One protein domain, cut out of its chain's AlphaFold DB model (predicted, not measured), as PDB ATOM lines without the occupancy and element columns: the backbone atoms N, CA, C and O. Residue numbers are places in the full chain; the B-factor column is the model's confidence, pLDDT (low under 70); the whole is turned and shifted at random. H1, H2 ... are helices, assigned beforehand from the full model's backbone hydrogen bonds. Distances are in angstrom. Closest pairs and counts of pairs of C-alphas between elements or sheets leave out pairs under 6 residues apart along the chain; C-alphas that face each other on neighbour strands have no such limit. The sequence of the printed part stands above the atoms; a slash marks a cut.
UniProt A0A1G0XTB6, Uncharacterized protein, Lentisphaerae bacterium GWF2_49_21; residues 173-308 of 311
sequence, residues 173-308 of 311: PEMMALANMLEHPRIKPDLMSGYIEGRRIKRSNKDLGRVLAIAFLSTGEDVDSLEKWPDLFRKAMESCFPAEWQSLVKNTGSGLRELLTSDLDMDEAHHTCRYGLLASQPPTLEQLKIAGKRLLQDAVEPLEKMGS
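What this domain is: This is residues 173 to 308 of the 311 residues of an uncharacterized protein of Lentisphaerae bacterium GWF2_49_21 (UniProt A0A1G0XTB6). A helical hairpin, H1 and H2, makes the middle, and the long helix H7 crosses H2 nearly at a right angle. H6 packs on H2 and the first turn of H7, H3 packs on H7 farther along with small H4 beside it, and H5 packs on H7 and H2. The printed part has 136 residues with seven named helices, H1 to H7 in chain order, and no named strand: all helix. It is compact, radius of gyration of the C-alphas 14.3 A, spanning 42 by 32 by 23 A.

How they stand to each other: Start with H1, residues 173 to 183, which forms a hairpin with H2, residues 203 to 221, opposite ways at 26 degrees, a shallow tilt; the closest C-alphas, of Ala 177 and Val 211, are 4.7 A apart. H2 is the hub, touching five helices. H3, residues 225 to 240, touches H4, residues 245 to 249, closest at C-alphas 237 and 245, 5.3 A. H5, residues 254 to 261, touches H2, closest at C-alphas 256 and 208, 6.7 A. H6, residues 263 to 274, touches H2 residues 205 to 213 alone, closest at C-alphas 269 and 209, 4.3 A. H7, residues 285 to 306, is about perpendicular to H2, 89 degrees, and touches it, closest at C-alphas 291 and 216, 5.2 A. H7 also touches H3, closest at C-alphas 303 and 230, 4.7 A. Each O i to N i+4 pair is within hydrogen-bond range in H1, H2, H4, H5 and H6, but 8 of 12 in H3 and 16 of 18 in H7.

Where its parts are: Find C-alpha 173 at (-18.666, 8.187, 27.341), where H1 begins. H2 runs 27.5 A, H3 22.6 A with a kink of 31 degrees near residue 232, and H7 30.6 A to C-alpha 306 at (-0.063, 8.360, 37.584).

The domain as a whole: Look for the farthest C-alphas, of Gly 198 and Ser 308, 43.4 A apart. The link from H1 to H2 is long, 19 residues, and residues 239 to 244 stand free. The printed part has no cut, and no printed residue is under 70 in pLDDT.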
ATOM      1  N   PRO A 173     -19.079   9.497  27.834       98.50
ATOM      2  CA  PRO A 173     -18.666   8.187  27.341       98.50
ATOM      3  C   PRO A 173     -17.408   7.649  28.019       98.50
ATOM      4  O   PRO A 173     -17.378   6.488  28.421       98.50
ATOM      5  N   GLU A 174     -16.410   8.499  28.236       98.56
ATOM      6  CA  GLU A 174     -15.179   8.153  28.937       98.56
ATOM      7  C   GLU A 174     -15.467   7.663  30.370       98.56
ATOM      8  O   GLU A 174     -14.936   6.637  30.799       98.56
ATOM      9  N   MET A 175     -16.394   8.299  31.093       98.69
ATOM     10  CA  MET A 175     -16.763   7.888  32.455       98.69
ATOM     11  C   MET A 175     -17.516   6.555  32.481       98.69
ATOM     12  O   MET A 175     -17.317   5.742  33.383       98.69
ATOM     13  N   MET A 176     -18.352   6.295  31.473       98.56
ATOM     14  CA  MET A 176     -18.993   4.987  31.305       98.56
ATOM     15  C   MET A 176     -17.976   3.896  30.956       98.56
ATOM     16  O   MET A 176     -18.104   2.768  31.434       98.56
ATOM     17  N   ALA A 177     -16.962   4.213  30.146       98.75
ATOM     18  CA  ALA A 177     -15.874   3.292  29.845       98.75
ATOM     19  C   ALA A 177     -15.089   2.940  31.120       98.75
ATOM     20  O   ALA A 177     -14.909   1.760  31.423       98.75
ATOM     21  N   LEU A 178     -14.715   3.945  31.917       98.69
ATOM     22  CA  LEU A 178     -14.034   3.751  33.197       98.69
ATOM     23  C   LEU A 178     -14.861   2.905  34.175       98.69
ATOM     24  O   LEU A 178     -14.338   1.956  34.756       98.69
ATOM     25  N   ALA A 179     -16.157   3.196  34.317       98.00
ATOM     26  CA  ALA A 179     -17.041   2.432  35.195       98.00
ATOM     27  C   ALA A 179     -17.099   0.942  34.814       98.00
ATOM     28  O   ALA A 179     -17.004   0.079  35.686       98.00
ATOM     29  N   ASN A 180     -17.201   0.629  33.516       98.12
ATOM     30  CA  ASN A 180     -17.229  -0.759  33.041       98.12
ATOM     31  C   ASN A 180     -15.882  -1.474  33.233       98.12
ATOM     32  O   ASN A 180     -15.872  -2.655  33.577       98.12
ATOM     33  N   MET A 181     -14.758  -0.775  33.039       98.38
ATOM     34  CA  MET A 181     -13.421  -1.328  33.294       98.38
ATOM     35  C   MET A 181     -13.230  -1.704  34.768       98.38
ATOM     36  O   MET A 181     -12.768  -2.802  35.070       98.38
ATOM     37  N   LEU A 182     -13.651  -0.833  35.689       97.00
ATOM     38  CA  LEU A 182     -13.543  -1.090  37.127       97.00
ATOM     39  C   LEU A 182     -14.516  -2.172  37.622       97.00
ATOM     40  O   LEU A 182     -14.174  -2.936  38.524       97.00
ATOM     41  N   GLU A 183     -15.710  -2.276  37.032       96.12
ATOM     42  CA  GLU A 183     -16.686  -3.327  37.363       96.12
ATOM     43  C   GLU A 183     -16.204  -4.728  36.937       96.12
ATOM     44  O   GLU A 183     -16.503  -5.746  37.583       96.12
ATOM     45  N   HIS A 184     -15.414  -4.790  35.862       96.94
ATOM     46  CA  HIS A 184     -14.924  -6.031  35.268       96.94
ATOM     47  C   HIS A 184     -13.393  -6.070  35.206       96.94
ATOM     48  O   HIS A 184     -12.825  -6.118  34.118       96.94
ATOM     49  N   PRO A 185     -12.698  -6.163  36.358       96.38
ATOM     50  CA  PRO A 185     -11.237  -6.279  36.392       96.38
ATOM     51  C   PRO A 185     -10.729  -7.637  35.874       96.38
ATOM     52  O   PRO A 185      -9.525  -7.849  35.795       96.38
ATOM     53  N   ARG A 186     -11.646  -8.560  35.563       97.62
ATOM     54  CA  ARG A 186     -11.412  -9.883  34.976       97.62
ATOM     55  C   ARG A 186     -12.637 -10.330  34.187       97.62
ATOM     56  O   ARG A 186     -13.750  -9.865  34.464       97.62
ATOM     57  N   ILE A 187     -12.464 -11.295  33.294       98.19
ATOM     58  CA  ILE A 187     -13.579 -11.944  32.597       98.19
ATOM     59  C   ILE A 187     -14.302 -12.896  33.555       98.19
ATOM     60  O   ILE A 187     -13.715 -13.818  34.123       98.19
ATOM     61  N   LYS A 188     -15.602 -12.666  33.765       96.56
ATOM     62  CA  LYS A 188     -16.447 -13.471  34.661       96.56
ATOM     63  C   LYS A 188     -17.331 -14.413  33.831       96.56
ATOM     64  O   LYS A 188     -17.751 -14.038  32.739       96.56
ATOM     65  N   PRO A 189     -17.652 -15.624  34.324       96.31
ATOM     66  CA  PRO A 189     -18.473 -16.584  33.581       96.31
ATOM     67  C   PRO A 189     -19.966 -16.212  33.546       96.31
ATOM     68  O   PRO A 189     -20.728 -16.844  32.817       96.31
ATOM     69  N   ASP A 190     -20.391 -15.219  34.332       96.19
ATOM     70  CA  ASP A 190     -21.786 -14.800  34.447       96.19
ATOM     71  C   ASP A 190     -22.366 -14.372  33.096       96.19
ATOM     72  O   ASP A 190     -21.922 -13.402  32.475       96.19
ATOM     73  N   LEU A 191     -23.403 -15.081  32.654       94.44
ATOM     74  CA  LEU A 191     -24.118 -14.773  31.421       94.44
ATOM     75  C   LEU A 191     -25.172 -13.691  31.650       94.44
ATOM     76  O   LEU A 191     -25.774 -13.571  32.718       94.44
ATOM     77  N   MET A 192     -25.456 -12.923  30.603       90.50
ATOM     78  CA  MET A 192     -26.648 -12.086  30.590       90.50
ATOM     79  C   MET A 192     -27.929 -12.921  30.553       90.50
ATOM     80  O   MET A 192     -27.975 -14.006  29.974       90.50
ATOM     81  N   SER A 193     -29.006 -12.362  31.107       82.06
ATOM     82  CA  SER A 193     -30.337 -12.977  31.063       82.06
ATOM     83  C   SER A 193     -30.981 -12.939  29.671       82.06
ATOM     84  O   SER A 193     -31.816 -13.785  29.364       82.06
ATOM     85  N   GLY A 194     -30.606 -11.970  28.830       83.25
ATOM     86  CA  GLY A 194     -31.120 -11.809  27.468       83.25
ATOM     87  C   GLY A 194     -30.154 -12.306  26.393       83.25
ATOM     88  O   GLY A 194     -28.945 -12.375  26.612       83.25
ATOM     89  N   TYR A 195     -30.707 -12.602  25.218       88.38
ATOM     90  CA  TYR A 195     -29.943 -12.930  24.018       88.38
ATOM     91  C   TYR A 195     -29.567 -11.656  23.258       88.38
ATOM     92  O   TYR A 195     -30.326 -10.697  23.241       88.38
ATOM     93  N   ILE A 196     -28.416 -11.653  22.600       89.50
ATOM     94  CA  ILE A 196     -28.057 -10.648  21.599       89.50
ATOM     95  C   ILE A 196     -27.917 -11.395  20.289       89.50
ATOM     96  O   ILE A 196     -27.024 -12.237  20.190       89.50
ATOM     97  N   GLU A 197     -28.808 -11.142  19.328       90.88
ATOM     98  CA  GLU A 197     -28.802 -11.818  18.023       90.88
ATOM     99  C   GLU A 197     -28.591 -13.344  18.176       90.88
ATOM    100  O   GLU A 197     -27.623 -13.941  17.701       90.88
ATOM    101  N   GLY A 198     -29.436 -13.960  19.008       89.94
ATOM    102  CA  GLY A 198     -29.431 -15.398  19.285       89.94
ATOM    103  C   GLY A 198     -28.304 -15.957  20.156       89.94
ATOM    104  O   GLY A 198     -28.311 -17.155  20.432       89.94
ATOM    105  N   ARG A 199     -27.389 -15.129  20.676       93.00
ATOM    106  CA  ARG A 199     -26.316 -15.578  21.581       93.00
ATOM    107  C   ARG A 199     -26.541 -15.118  23.019       93.00
ATOM    108  O   ARG A 199     -26.861 -13.955  23.259       93.00
ATOM    109  N   ARG A 200     -26.330 -16.016  23.988       92.69
ATOM    110  CA  ARG A 200     -26.088 -15.613  25.382       92.69
ATOM    111  C   ARG A 200     -24.614 -15.275  25.514       92.69
ATOM    112  O   ARG A 200     -23.779 -16.082  25.129       92.69
ATOM    113  N   ILE A 201     -24.328 -14.096  26.043       95.25
ATOM    114  CA  ILE A 201     -22.979 -13.531  26.118       95.25
ATOM    115  C   ILE A 201     -22.620 -13.299  27.586       95.25
ATOM    116  O   ILE A 201     -23.506 -12.966  28.387       95.25
ATOM    117  N   LYS A 202     -21.342 -13.459  27.945       97.88
ATOM    118  CA  LYS A 202     -20.852 -13.089  29.279       97.88
ATOM    119  C   LYS A 202     -21.078 -11.599  29.525       97.88
ATOM    120  O   LYS A 202     -20.831 -10.760  28.656       97.88
ATOM    121  N   ARG A 203     -21.516 -11.238  30.731       96.50
ATOM    122  CA  ARG A 203     -21.750  -9.837  31.108       96.50
ATOM    123  C   ARG A 203     -20.472  -9.006  30.989       96.50
ATOM    124  O   ARG A 203     -20.523  -7.920  30.421       96.50
ATOM    125  N   SER A 204     -19.338  -9.548  31.440       97.81
ATOM    126  CA  SER A 204     -18.032  -8.899  31.298       97.81
ATOM    127  C   SER A 204     -17.659  -8.660  29.836       97.81
ATOM    128  O   SER A 204     -17.083  -7.628  29.536       97.81
ATOM    129  N   ASN A 205     -18.032  -9.556  28.914       98.50
ATOM    130  CA  ASN A 205     -17.719  -9.398  27.491       98.50
ATOM    131  C   ASN A 205     -18.601  -8.333  26.836       98.50
ATOM    132  O   ASN A 205     -18.107  -7.560  26.023       98.50
ATOM    133  N   LYS A 206     -19.882  -8.231  27.224       97.06
ATOM    134  CA  LYS A 206     -20.743  -7.118  26.792       97.06
ATOM    135  C   LYS A 206     -20.184  -5.775  27.264       97.06
ATOM    136  O   LYS A 206     -20.046  -4.849  26.468       97.06
ATOM    137  N   ASP A 207     -19.933  -5.645  28.562       97.44
ATOM    138  CA  ASP A 207     -19.534  -4.363  29.149       97.44
ATOM    139  C   ASP A 207     -18.096  -4.004  28.714       97.44
ATOM    140  O   ASP A 207     -17.845  -2.870  28.310       97.44
ATOM    141  N   LEU A 208     -17.213  -5.012  28.654       98.62
ATOM    142  CA  LEU A 208     -15.921  -5.091  27.950       98.62
ATOM    143  C   LEU A 208     -15.965  -4.505  26.533       98.62
ATOM    144  O   LEU A 208     -15.274  -3.552  26.173       98.62
ATOM    145  N   GLY A 209     -16.837  -5.084  25.711       98.44
ATOM    146  CA  GLY A 209     -17.072  -4.664  24.337       98.44
ATOM    147  C   GLY A 209     -17.554  -3.221  24.247       98.44
ATOM    148  O   GLY A 209     -17.081  -2.473  23.398       98.44
ATOM    149  N   ARG A 210     -18.426  -2.774  25.160       98.12
ATOM    150  CA  ARG A 210     -18.866  -1.372  25.200       98.12
ATOM    151  C   ARG A 210     -17.701  -0.409  25.441       98.12
ATOM    152  O   ARG A 210     -17.673   0.640  24.805       98.12
ATOM    153  N   VAL A 211     -16.740  -0.759  26.298       98.75
ATOM    154  CA  VAL A 211     -15.503   0.027  26.481       98.75
ATOM    155  C   VAL A 211     -14.761   0.173  25.148       98.75
ATOM    156  O   VAL A 211     -14.434   1.290  24.745       98.75
ATOM    157  N   LEU A 212     -14.569  -0.934  24.424       98.81
ATOM    158  CA  LEU A 212     -13.922  -0.932  23.106       98.81
ATOM    159  C   LEU A 212     -14.699  -0.109  22.072       98.81
ATOM    160  O   LEU A 212     -14.098   0.618  21.285       98.81
ATOM    161  N   ALA A 213     -16.028  -0.198  22.082       98.62
ATOM    162  CA  ALA A 213     -16.887   0.551  21.178       98.62
ATOM    163  C   ALA A 213     -16.823   2.061  21.425       98.62
ATOM    164  O   ALA A 213     -16.775   2.827  20.466       98.62
ATOM    165  N   ILE A 214     -16.782   2.494  22.689       98.75
ATOM    166  CA  ILE A 214     -16.603   3.910  23.025       98.75
ATOM    167  C   ILE A 214     -15.235   4.387  22.530       98.75
ATOM    168  O   ILE A 214     -15.177   5.400  21.841       98.75
ATOM    169  N   ALA A 215     -14.155   3.647  22.802       98.62
ATOM    170  CA  ALA A 215     -12.819   4.007  22.324       98.62
ATOM    171  C   ALA A 215     -12.742   4.079  20.786       98.62
ATOM    172  O   ALA A 215     -12.137   4.999  20.233       98.62
ATOM    173  N   PHE A 216     -13.394   3.144  20.090       98.50
ATOM    174  CA  PHE A 216     -13.511   3.153  18.632       98.50
ATOM    175  C   PHE A 216     -14.238   4.406  18.119       98.50
ATOM    176  O   PHE A 216     -13.736   5.066  17.216       98.50
ATOM    177  N   LEU A 217     -15.380   4.768  18.713       97.81
ATOM    178  CA  LEU A 217     -16.121   5.974  18.327       97.81
ATOM    179  C   LEU A 217     -15.333   7.253  18.631       97.81
ATOM    180  O   LEU A 217     -15.247   8.122  17.771       97.81
ATOM    181  N   SER A 218     -14.710   7.345  19.811       97.75
ATOM    182  CA  SER A 218     -13.922   8.520  20.205       97.75
ATOM    183  C   SER A 218     -12.748   8.755  19.258       97.75
ATOM    184  O   SER A 218     -12.605   9.853  18.730       97.75
ATOM    185  N   THR A 219     -11.979   7.703  18.953       97.06
ATOM    186  CA  THR A 219     -10.852   7.798  18.006       97.06
ATOM    187  C   THR A 219     -11.280   7.998  16.555       97.06
ATOM    188  O   THR A 219     -10.481   8.460  15.742       97.06
ATOM    189  N   GLY A 220     -12.525   7.649  16.219       94.75
ATOM    190  CA  GLY A 220     -13.126   7.941  14.921       94.75
ATOM    191  C   GLY A 220     -13.488   9.418  14.736       94.75
ATOM    192  O   GLY A 220     -13.483   9.891  13.603       94.75
ATOM    193  N   GLU A 221     -13.783  10.148  15.818       93.56
ATOM    194  CA  GLU A 221     -14.045  11.596  15.773       93.56
ATOM    195  C   GLU A 221     -12.780  12.439  15.953       93.56
ATOM    196  O   GLU A 221     -12.575  13.404  15.219       93.56
ATOM    197  N   ASP A 222     -11.925  12.067  16.905       96.12
ATOM    198  CA  ASP A 222     -10.647  12.717  17.189       96.12
ATOM    199  C   ASP A 222      -9.597  11.632  17.433       96.12
ATOM    200  O   ASP A 222      -9.659  10.899  18.420       96.12
ATOM    201  N   VAL A 223      -8.619  11.525  16.531       93.88
ATOM    202  CA  VAL A 223      -7.602  10.468  16.587       93.88
ATOM    203  C   VAL A 223      -6.825  10.481  17.904       93.88
ATOM    204  O   VAL A 223      -6.453   9.402  18.359       93.88
ATOM    205  N   ASP A 224      -6.678  11.636  18.555       95.88
ATOM    206  CA  ASP A 224      -5.916  11.811  19.797       95.88
ATOM    207  C   ASP A 224      -6.830  11.877  21.038       95.88
ATOM    208  O   ASP A 224      -6.393  12.204  22.144       95.88
ATOM    209  N   SER A 225      -8.121  11.543  20.898       97.06
ATOM    210  CA  SER A 225      -9.111  11.680  21.977       97.06
ATOM    211  C   SER A 225      -8.713  10.952  23.265       97.06
ATOM    212  O   SER A 225      -9.007  11.422  24.363       97.06
ATOM    213  N   LEU A 226      -8.067   9.787  23.127       98.25
ATOM    214  CA  LEU A 226      -7.721   8.904  24.243       98.25
ATOM    215  C   LEU A 226      -6.596   9.469  25.113       98.25
ATOM    216  O   LEU A 226      -6.575   9.187  26.306       98.25
ATOM    217  N   GLU A 227      -5.727  10.327  24.573       98.00
ATOM    218  CA  GLU A 227      -4.625  10.939  25.331       98.00
ATOM    219  C   GLU A 227      -5.127  11.889  26.431       98.00
ATOM    220  O   GLU A 227      -4.425  12.173  27.400       98.00
ATOM    221  N   LYS A 228      -6.375  12.360  26.312       97.38
ATOM    222  CA  LYS A 228      -7.041  13.230  27.296       97.38
ATOM    223  C   LYS A 228      -7.670  12.437  28.446       97.38
ATOM    224  O   LYS A 228      -7.975  12.999  29.498       97.38
ATOM    225  N   TRP A 229      -7.905  11.138  28.253       98.50
ATOM    226  CA  TRP A 229      -8.636  10.305  29.205       98.50
ATOM    227  C   TRP A 229      -7.904  10.048  30.531       98.50
ATOM    228  O   TRP A 229      -8.598  10.064  31.546       98.50
ATOM    229  N   PRO A 230      -6.566   9.864  30.602       98.44
ATOM    230  CA  PRO A 230      -5.873   9.622  31.870       98.44
ATOM    231  C   PRO A 230      -6.166  10.686  32.934       98.44
ATOM    232  O   PRO A 230      -6.540  10.357  34.058       98.44
ATOM    233  N   ASP A 231      -6.064  11.966  32.568       97.88
ATOM    234  CA  ASP A 231      -6.312  13.070  33.499       97.88
ATOM    235  C   ASP A 231      -7.787  13.164  33.908       97.88
ATOM    236  O   ASP A 231      -8.085  13.465  35.066       97.88
ATOM    237  N   LEU A 232      -8.714  12.901  32.979       98.06
ATOM    238  CA  LEU A 232     -10.148  12.850  33.274       98.06
ATOM    239  C   LEU A 232     -10.472  11.699  34.230       98.06
ATOM    240  O   LEU A 232     -11.196  11.890  35.205       98.06
ATOM    241  N   PHE A 233      -9.900  10.520  33.983       98.56
ATOM    242  CA  PHE A 233     -10.071   9.341  34.824       98.56
ATOM    243  C   PHE A 233      -9.514   9.567  36.219       98.56
ATOM    244  O   PHE A 233     -10.227   9.307  37.184       98.56
ATOM    245  N   ARG A 234      -8.304  10.127  36.346       97.81
ATOM    246  CA  ARG A 234      -7.730  10.462  37.655       97.81
ATOM    247  C   ARG A 234      -8.667  11.377  38.445       97.81
ATOM    248  O   ARG A 234      -9.070  11.010  39.543       97.81
ATOM    249  N   LYS A 235      -9.084  12.510  37.864       98.12
ATOM    250  CA  LYS A 235      -9.984  13.475  38.527       98.12
ATOM    251  C   LYS A 235     -11.299  12.832  38.969       98.12
ATOM    252  O   LYS A 235     -11.754  13.050  40.091       98.12
ATOM    253  N   ALA A 236     -11.897  12.019  38.100       98.00
ATOM    254  CA  ALA A 236     -13.139  11.326  38.409       98.00
ATOM    255  C   ALA A 236     -12.966  10.317  39.550       98.00
ATOM    256  O   ALA A 236     -13.820  10.237  40.432       98.00
ATOM    257  N   MET A 237     -11.860   9.572  39.564       96.94
ATOM    258  CA  MET A 237     -11.573   8.585  40.606       96.94
ATOM    259  C   MET A 237     -11.229   9.242  41.942       96.94
ATOM    260  O   MET A 237     -11.755   8.807  42.960       96.94
ATOM    261  N   GLU A 238     -10.432  10.309  41.951       96.69
ATOM    262  CA  GLU A 238     -10.155  11.113  43.150       96.69
ATOM    263  C   GLU A 238     -11.445  11.688  43.746       96.69
ATOM    264  O   GLU A 238     -11.645  11.657  44.958       96.69
ATOM    265  N   SER A 239     -12.350  12.177  42.893       96.88
ATOM    266  CA  SER A 239     -13.624  12.745  43.331       96.88
ATOM    267  C   SER A 239     -14.602  11.681  43.841       96.88
ATOM    268  O   SER A 239     -15.224  11.863  44.887       96.88
ATOM    269  N   CYS A 240     -14.750  10.569  43.116       96.12
ATOM    270  CA  CYS A 240     -15.751   9.549  43.425       96.12
ATOM    271  C   CYS A 240     -15.278   8.522  44.462       96.12
ATOM    272  O   CYS A 240     -16.114   7.918  45.131       96.12
ATOM    273  N   PHE A 241     -13.966   8.301  44.580       95.94
ATOM    274  CA  PHE A 241     -13.343   7.260  45.407       95.94
ATOM    275  C   PHE A 241     -12.069   7.773  46.112       95.94
ATOM    276  O   PHE A 241     -11.005   7.160  45.993       95.94
ATOM    277  N   PRO A 242     -12.144   8.876  46.881       94.81
ATOM    278  CA  PRO A 242     -10.964   9.575  47.400       94.81
ATOM    279  C   PRO A 242     -10.049   8.705  48.272       94.81
ATOM    280  O   PRO A 242      -8.843   8.922  48.300       94.81
ATOM    281  N   ALA A 243     -10.603   7.711  48.972       94.00
ATOM    282  CA  ALA A 243      -9.848   6.849  49.881       94.00
ATOM    283  C   ALA A 243      -9.111   5.687  49.189       94.00
ATOM    284  O   ALA A 243      -8.273   5.039  49.811       94.00
ATOM    285  N   GLU A 244      -9.438   5.375  47.933       93.31
ATOM    286  CA  GLU A 244      -8.979   4.141  47.277       93.31
ATOM    287  C   GLU A 244      -8.617   4.319  45.802       93.31
ATOM    288  O   GLU A 244      -8.270   3.337  45.139       93.31
ATOM    289  N   TRP A 245      -8.681   5.542  45.271       94.62
ATOM    290  CA  TRP A 245      -8.433   5.799  43.857       94.62
ATOM    291  C   TRP A 245      -7.070   5.251  43.412       94.62
ATOM    292  O   TRP A 245      -7.014   4.602  42.369       94.62
ATOM    293  N   GLN A 246      -6.011   5.364  44.231       93.44
ATOM    294  CA  GLN A 246      -4.690   4.795  43.912       93.44
ATOM    295  C   GLN A 246      -4.694   3.261  43.822       93.44
ATOM    296  O   GLN A 246      -3.883   2.668  43.111       93.44
ATOM    297  N   SER A 247      -5.573   2.589  44.566       92.75
ATOM    298  CA  SER A 247      -5.727   1.132  44.488       92.75
ATOM    299  C   SER A 247      -6.490   0.734  43.226       92.75
ATOM    300  O   SER A 247      -6.098  -0.198  42.521       92.75
ATOM    301  N   LEU A 248      -7.555   1.477  42.911       94.31
ATOM    302  CA  LEU A 248      -8.395   1.230  41.746       94.31
ATOM    303  C   LEU A 248      -7.621   1.427  40.434       94.31
ATOM    304  O   LEU A 248      -7.684   0.556  39.568       94.31
ATOM    305  N   VAL A 249      -6.835   2.507  40.308       94.69
ATOM    306  CA  VAL A 249      -6.090   2.811  39.068       94.69
ATOM    307  C   VAL A 249      -5.135   1.697  38.659       94.69
ATOM    308  O   VAL A 249      -4.995   1.446  37.470       94.69
ATOM    309  N   LYS A 250      -4.532   0.979  39.619       91.38
ATOM    310  CA  LYS A 250      -3.549  -0.089  39.353       91.38
ATOM    311  C   LYS A 250      -4.108  -1.262  38.552       91.38
ATOM    312  O   LYS A 250      -3.333  -2.011  37.972       91.38
ATOM    313  N   ASN A 251      -5.426  -1.458  38.573       87.38
ATOM    314  CA  ASN A 251      -6.078  -2.614  37.961       87.38
ATOM    315  C   ASN A 251      -7.139  -2.231  36.925       87.38
ATOM    316  O   ASN A 251      -7.850  -3.113  36.443       87.38
ATOM    317  N   THR A 252      -7.256  -0.949  36.564       94.25
ATOM    318  CA  THR A 252      -8.270  -0.473  35.611       94.25
ATOM    319  C   THR A 252      -8.198  -1.231  34.281       94.25
ATOM    320  O   THR A 252      -9.228  -1.565  33.706       94.25
ATOM    321  N   GLY A 253      -6.997  -1.573  33.797       96.88
ATOM    322  CA  GLY A 253      -6.822  -2.273  32.524       96.88
ATOM    323  C   GLY A 253      -6.938  -3.793  32.548       96.88
ATOM    324  O   GLY A 253      -6.866  -4.412  31.486       96.88
ATOM    325  N   SER A 254      -7.045  -4.426  33.717       97.88
ATOM    326  CA  SER A 254      -6.797  -5.869  33.850       97.88
ATOM    327  C   SER A 254      -7.770  -6.722  33.030       97.88
ATOM    328  O   SER A 254      -7.335  -7.535  32.213       97.88
ATOM    329  N   GLY A 255      -9.075  -6.461  33.136       98.44
ATOM    330  CA  GLY A 255     -10.082  -7.196  32.365       98.44
ATOM    331  C   GLY A 255      -9.999  -6.934  30.863       98.44
ATOM    332  O   GLY A 255     -10.282  -7.823  30.066       98.44
ATOM    333  N   LEU A 256      -9.547  -5.743  30.459       98.50
ATOM    334  CA  LEU A 256      -9.345  -5.404  29.052       98.50
ATOM    335  C   LEU A 256      -8.167  -6.176  28.441       98.50
ATOM    336  O   LEU A 256      -8.254  -6.642  27.306       98.50
ATOM    337  N   ARG A 257      -7.078  -6.350  29.200       98.62
ATOM    338  CA  ARG A 257      -5.934  -7.180  28.792       98.62
ATOM    339  C   ARG A 257      -6.329  -8.652  28.682       98.62
ATOM    340  O   ARG A 257      -5.970  -9.300  27.700       98.62
ATOM    341  N   GLU A 258      -7.105  -9.168  29.638       98.62
ATOM    342  CA  GLU A 258      -7.665 -10.524  29.546       98.62
ATOM    343  C   GLU A 258      -8.548 -10.675  28.302       98.62
ATOM    344  O   GLU A 258      -8.343 -11.599  27.517       98.62
ATOM    345  N   LEU A 259      -9.462  -9.724  28.070       98.62
ATOM    346  CA  LEU A 259     -10.334  -9.720  26.899       98.62
ATOM    347  C   LEU A 259      -9.516  -9.799  25.603       98.62
ATOM    348  O   LEU A 259      -9.695 -10.731  24.832       98.62
ATOM    349  N   LEU A 260      -8.570  -8.878  25.391       98.62
ATOM    350  CA  LEU A 260      -7.803  -8.754  24.142       98.62
ATOM    351  C   LEU A 260      -6.902  -9.954  23.818       98.62
ATOM    352  O   LEU A 260      -6.473 -10.094  22.671       98.62
ATOM    353  N   THR A 261      -6.603 -10.800  24.805       98.25
ATOM    354  CA  THR A 261      -5.786 -12.012  24.623       98.25
ATOM    355  C   THR A 261      -6.618 -13.274  24.385       98.25
ATOM    356  O   THR A 261      -6.064 -14.292  23.974       98.25
ATOM    357  N   SER A 262      -7.938 -13.214  24.587       98.31
ATOM    358  CA  SER A 262      -8.866 -14.329  24.389       98.31
ATOM    359  C   SER A 262      -9.687 -14.139  23.114       98.31
ATOM    360  O   SER A 262     -10.573 -13.289  23.050       98.31
ATOM    361  N   ASP A 263      -9.444 -14.963  22.090       98.00
ATOM    362  CA  ASP A 263     -10.211 -14.884  20.838       98.00
ATOM    363  C   ASP A 263     -11.707 -15.185  21.037       98.00
ATOM    364  O   ASP A 263     -12.545 -14.558  20.392       98.00
ATOM    365  N   LEU A 264     -12.054 -16.094  21.957       97.88
ATOM    366  CA  LEU A 264     -13.451 -16.418  22.269       97.88
ATOM    367  C   LEU A 264     -14.169 -15.240  22.934       97.88
ATOM    368  O   LEU A 264     -15.289 -14.905  22.556       97.88
ATOM    369  N   ASP A 265     -13.529 -14.595  23.912       98.56
ATOM    370  CA  ASP A 265     -14.144 -13.462  24.604       98.56
ATOM    371  C   ASP A 265     -14.191 -12.215  23.710       98.56
ATOM    372  O   ASP A 265     -15.173 -11.470  23.736       98.56
ATOM    373  N   MET A 266     -13.182 -12.025  22.855       98.56
ATOM    374  CA  MET A 266     -13.197 -10.990  21.822       98.56
ATOM    375  C   MET A 266     -14.303 -11.192  20.784       98.56
ATOM    376  O   MET A 266     -14.904 -10.199  20.376       98.56
ATOM    377  N   ASP A 267     -14.593 -12.429  20.358       98.50
ATOM    378  CA  ASP A 267     -15.729 -12.714  19.464       98.50
ATOM    379  C   ASP A 267     -17.054 -12.324  20.125       98.50
ATOM    380  O   ASP A 267     -17.876 -11.634  19.520       98.50
ATOM    381  N   GLU A 268     -17.242 -12.681  21.397       98.31
ATOM    382  CA  GLU A 268     -18.430 -12.280  22.148       98.31
ATOM    383  C   GLU A 268     -18.547 -10.752  22.272       98.31
ATOM    384  O   GLU A 268     -19.608 -10.187  21.988       98.31
ATOM    385  N   ALA A 269     -17.466 -10.064  22.649       98.44
ATOM    386  CA  ALA A 269     -17.436  -8.607  22.759       98.44
ATOM    387  C   ALA A 269     -17.741  -7.930  21.414       98.44
ATOM    388  O   ALA A 269     -18.595  -7.041  21.344       98.44
ATOM    389  N   HIS A 270     -17.111  -8.387  20.329       98.56
ATOM    390  CA  HIS A 270     -17.361  -7.904  18.971       98.56
ATOM    391  C   HIS A 270     -18.808  -8.120  18.536       98.56
ATOM    392  O   HIS A 270     -19.436  -7.187  18.027       98.56
ATOM    393  N   HIS A 271     -19.372  -9.298  18.813       97.88
ATOM    394  CA  HIS A 271     -20.775  -9.615  18.546       97.88
ATOM    395  C   HIS A 271     -21.707  -8.612  19.238       97.88
ATOM    396  O   HIS A 271     -22.601  -8.057  18.597       97.88
ATOM    397  N   THR A 272     -21.467  -8.293  20.515       96.38
ATOM    398  CA  THR A 272     -22.281  -7.285  21.223       96.38
ATOM    399  C   THR A 272     -22.148  -5.875  20.654       96.38
ATOM    400  O   THR A 272     -23.131  -5.135  20.626       96.38
ATOM    401  N   CYS A 273     -20.965  -5.501  20.162       97.38
ATOM    402  CA  CYS A 273     -20.745  -4.199  19.538       97.38
ATOM    403  C   CYS A 273     -21.510  -4.102  18.217       97.38
ATOM    404  O   CYS A 273     -22.274  -3.159  18.011       97.38
ATOM    405  N   ARG A 274     -21.346  -5.114  17.357       96.94
ATOM    406  CA  ARG A 274     -21.963  -5.207  16.030       96.94
ATOM    407  C   ARG A 274     -23.486  -5.211  16.086       96.94
ATOM    408  O   ARG A 274     -24.116  -4.605  15.233       96.94
ATOM    409  N   TYR A 275     -24.074  -5.907  17.051       95.69
ATOM    410  CA  TYR A 275     -25.531  -6.008  17.164       95.69
ATOM    411  C   TYR A 275     -26.126  -5.046  18.194       95.69
ATOM    412  O   TYR A 275     -27.319  -5.127  18.455       95.69
ATOM    413  N   GLY A 276     -25.322  -4.137  18.752       95.31
ATOM    414  CA  GLY A 276     -25.730  -3.182  19.780       95.31
ATOM    415  C   GLY A 276     -25.357  -1.746  19.419       95.31
ATOM    416  O   GLY A 276     -25.940  -1.137  18.522       95.31
ATOM    417  N   LEU A 277     -24.375  -1.195  20.138       96.12
ATOM    418  CA  LEU A 277     -23.972   0.213  20.045       96.12
ATOM    419  C   LEU A 277     -23.427   0.610  18.662       96.12
ATOM    420  O   LEU A 277     -23.668   1.727  18.217       96.12
ATOM    421  N   LEU A 278     -22.719  -0.288  17.975       96.69
ATOM    422  CA  LEU A 278     -22.106  -0.018  16.669       96.69
ATOM    423  C   LEU A 278     -22.928  -0.598  15.511       96.69
ATOM    424  O   LEU A 278     -22.393  -0.808  14.427       96.69
ATOM    425  N   ALA A 279     -24.222  -0.868  15.711       95.00
ATOM    426  CA  ALA A 279     -25.059  -1.524  14.704       95.00
ATOM    427  C   ALA A 279     -25.128  -0.776  13.364       95.00
ATOM    428  O   ALA A 279     -25.208  -1.413  12.316       95.00
ATOM    429  N   SER A 280     -25.046   0.556  13.386       93.06
ATOM    430  CA  SER A 280     -25.058   1.374  12.166       93.06
ATOM    431  C   SER A 280     -23.711   1.412  11.439       93.06
ATOM    432  O   SER A 280     -23.666   1.686  10.243       93.06
ATOM    433  N   GLN A 281     -22.608   1.138  12.141       92.19
ATOM    434  CA  GLN A 281     -21.249   1.151  11.593       92.19
ATOM    435  C   GLN A 281     -20.410   0.046  12.253       92.19
ATOM    436  O   GLN A 281     -19.533   0.328  13.075       92.19
ATOM    437  N   PRO A 282     -20.699  -1.231  11.954       94.88
ATOM    438  CA  PRO A 282     -20.076  -2.332  12.666       94.88
ATOM    439  C   PRO A 282     -18.591  -2.437  12.287       94.88
ATOM    440  O   PRO A 282     -18.279  -2.601  11.104       94.88
ATOM    441  N   PRO A 283     -17.662  -2.392  13.256       96.25
ATOM    442  CA  PRO A 283     -16.245  -2.550  12.969       96.25
ATOM    443  C   PRO A 283     -15.936  -4.007  12.622       96.25
ATOM    444  O   PRO A 283     -16.673  -4.931  12.986       96.25
ATOM    445  N   THR A 284     -14.801  -4.248  11.977       98.19
ATOM    446  CA  THR A 284     -14.198  -5.583  11.960       98.19
ATOM    447  C   THR A 284     -13.660  -5.936  13.348       98.19
ATOM    448  O   THR A 284     -13.387  -5.060  14.172       98.19
ATOM    449  N   LEU A 285     -13.473  -7.232  13.610       98.12
ATOM    450  CA  LEU A 285     -12.851  -7.695  14.853       98.12
ATOM    451  C   LEU A 285     -11.472  -7.048  15.065       98.12
ATOM    452  O   LEU A 285     -11.162  -6.596  16.164       98.12
ATOM    453  N   GLU A 286     -10.673  -6.943  14.001       98.31
ATOM    454  CA  GLU A 286      -9.344  -6.328  14.058       98.31
ATOM    455  C   GLU A 286      -9.396  -4.827  14.354       98.31
ATOM    456  O   GLU A 286      -8.619  -4.349  15.175       98.31
ATOM    457  N   GLN A 287     -10.341  -4.080  13.771       98.31
ATOM    458  CA  GLN A 287     -10.539  -2.666  14.114       98.31
ATOM    459  C   GLN A 287     -10.857  -2.492  15.605       98.31
ATOM    460  O   GLN A 287     -10.311  -1.598  16.254       98.31
ATOM    461  N   LEU A 288     -11.682  -3.377  16.167       98.19
ATOM    462  CA  LEU A 288     -12.021  -3.340  17.586       98.19
ATOM    463  C   LEU A 288     -10.824  -3.727  18.478       98.19
ATOM    464  O   LEU A 288     -10.586  -3.082  19.499       98.19
ATOM    465  N   LYS A 289     -10.017  -4.721  18.068       98.50
ATOM    466  CA  LYS A 289      -8.747  -5.068  18.737       98.50
ATOM    467  C   LYS A 289      -7.762  -3.892  18.715       98.50
ATOM    468  O   LYS A 289      -7.113  -3.629  19.725       98.50
ATOM    469  N   ILE A 290      -7.655  -3.176  17.594       98.44
ATOM    470  CA  ILE A 290      -6.812  -1.976  17.471       98.44
ATOM    471  C   ILE A 290      -7.295  -0.887  18.430       98.44
ATOM    472  O   ILE A 290      -6.479  -0.358  19.181       98.44
ATOM    473  N   ALA A 291      -8.600  -0.603  18.471       98.38
ATOM    474  CA  ALA A 291      -9.168   0.364  19.413       98.38
ATOM    475  C   ALA A 291      -8.838   0.003  20.873       98.38
ATOM    476  O   ALA A 291      -8.441   0.869  21.648       98.38
ATOM    477  N   GLY A 292      -8.912  -1.282  21.237       98.44
ATOM    478  CA  GLY A 292      -8.536  -1.754  22.572       98.44
ATOM    479  C   GLY A 292      -7.053  -1.598  22.899       98.44
ATOM    480  O   GLY A 292      -6.713  -1.167  23.998       98.44
ATOM    481  N   LYS A 293      -6.164  -1.896  21.946       98.62
ATOM    482  CA  LYS A 293      -4.715  -1.689  22.115       98.62
ATOM    483  C   LYS A 293      -4.379  -0.210  22.302       98.62
ATOM    484  O   LYS A 293      -3.609   0.115  23.200       98.62
ATOM    485  N   ARG A 294      -4.998   0.670  21.509       98.38
ATOM    486  CA  ARG A 294      -4.854   2.125  21.660       98.38
ATOM    487  C   ARG A 294      -5.377   2.606  23.008       98.38
ATOM    488  O   ARG A 294      -4.691   3.352  23.685       98.38
ATOM    489  N   LEU A 295      -6.541   2.123  23.447       98.75
ATOM    490  CA  LEU A 295      -7.076   2.454  24.770       98.75
ATOM    491  C   LEU A 295      -6.114   2.058  25.897       98.75
ATOM    492  O   LEU A 295      -5.900   2.841  26.822       98.75
ATOM    493  N   LEU A 296      -5.517   0.864  25.818       98.75
ATOM    494  CA  LEU A 296      -4.516   0.442  26.794       98.75
ATOM    495  C   LEU A 296      -3.304   1.380  26.803       98.75
ATOM    496  O   LEU A 296      -2.931   1.872  27.864       98.75
ATOM    497  N   GLN A 297      -2.734   1.649  25.631       98.44
ATOM    498  CA  GLN A 297      -1.515   2.437  25.476       98.44
ATOM    499  C   GLN A 297      -1.702   3.920  25.832       98.44
ATOM    500  O   GLN A 297      -0.874   4.493  26.539       98.44
ATOM    501  N   ASP A 298      -2.777   4.535  25.344       98.44
ATOM    502  CA  ASP A 298      -2.946   5.990  25.335       98.44
ATOM    503  C   ASP A 298      -3.728   6.484  26.567       98.44
ATOM    504  O   ASP A 298      -3.558   7.627  26.985       98.44
ATOM    505  N   ALA A 299      -4.554   5.627  27.190       98.38
ATOM    506  CA  ALA A 299      -5.388   6.007  28.336       98.38
ATOM    507  C   ALA A 299      -5.073   5.232  29.626       98.38
ATOM    508  O   ALA A 299      -4.901   5.823  30.694       98.38
ATOM    509  N   VAL A 300      -5.009   3.900  29.556       98.50
ATOM    510  CA  VAL A 300      -4.938   3.054  30.759       98.50
ATOM    511  C   VAL A 300      -3.534   3.011  31.355       98.50
ATOM    512  O   VAL A 300      -3.372   3.250  32.548       98.50
ATOM    513  N   GLU A 301      -2.508   2.734  30.553       98.00
ATOM    514  CA  GLU A 301      -1.123   2.679  31.030       98.00
ATOM    515  C   GLU A 301      -0.635   4.031  31.585       98.00
ATOM    516  O   GLU A 301       0.036   4.035  32.622       98.00
ATOM    517  N   PRO A 302      -0.959   5.193  30.977       97.75
ATOM    518  CA  PRO A 302      -0.649   6.485  31.579       97.75
ATOM    519  C   PRO A 302      -1.370   6.703  32.914       97.75
ATOM    520  O   PRO A 302      -0.731   7.157  33.863       97.75
ATOM    521  N   LEU A 303      -2.649   6.325  33.033       97.62
ATOM    522  CA  LEU A 303      -3.385   6.399  34.302       97.62
ATOM    523  C   LEU A 303      -2.741   5.522  35.392       97.62
ATOM    524  O   LEU A 303      -2.534   5.974  36.518       97.62
ATOM    525  N   GLU A 304      -2.383   4.279  35.063       96.38
ATOM    526  CA  GLU A 304      -1.711   3.347  35.981       96.38
ATOM    527  C   GLU A 304      -0.359   3.905  36.473       96.38
ATOM    528  O   GLU A 304      -0.009   3.769  37.652       96.38
ATOM    529  N   LYS A 305       0.385   4.600  35.598       94.88
ATOM    530  CA  LYS A 305       1.629   5.303  35.960       94.88
ATOM    531  C   LYS A 305       1.374   6.480  36.900       94.88
ATOM    532  O   LYS A 305       2.133   6.653  37.851       94.88
ATOM    533  N   MET A 306       0.312   7.260  36.682       92.94
ATOM    534  CA  MET A 306      -0.063   8.360  37.584       92.94
ATOM    535  C   MET A 306      -0.325   7.851  39.007       92.94
ATOM    536  O   MET A 306       0.164   8.442  39.961       92.94
ATOM    537  N   GLY A 307      -0.995   6.703  39.151       83.94
ATOM    538  CA  GLY A 307      -1.228   6.067  40.454       83.94
ATOM    539  C   GLY A 307       0.004   5.467  41.136       83.94
ATOM    540  O   GLY A 307      -0.073   5.070  42.299       83.94
ATOM    541  N   SER A 308       1.124   5.356  40.417       77.00
ATOM    542  CA  SER A 308       2.371   4.755  40.907       77.00
ATOM    543  C   SER A 308       3.435   5.791  41.290       77.00
ATOM    544  O   SER A 308       4.349   5.456  42.035       77.00
TER     545      SER A 308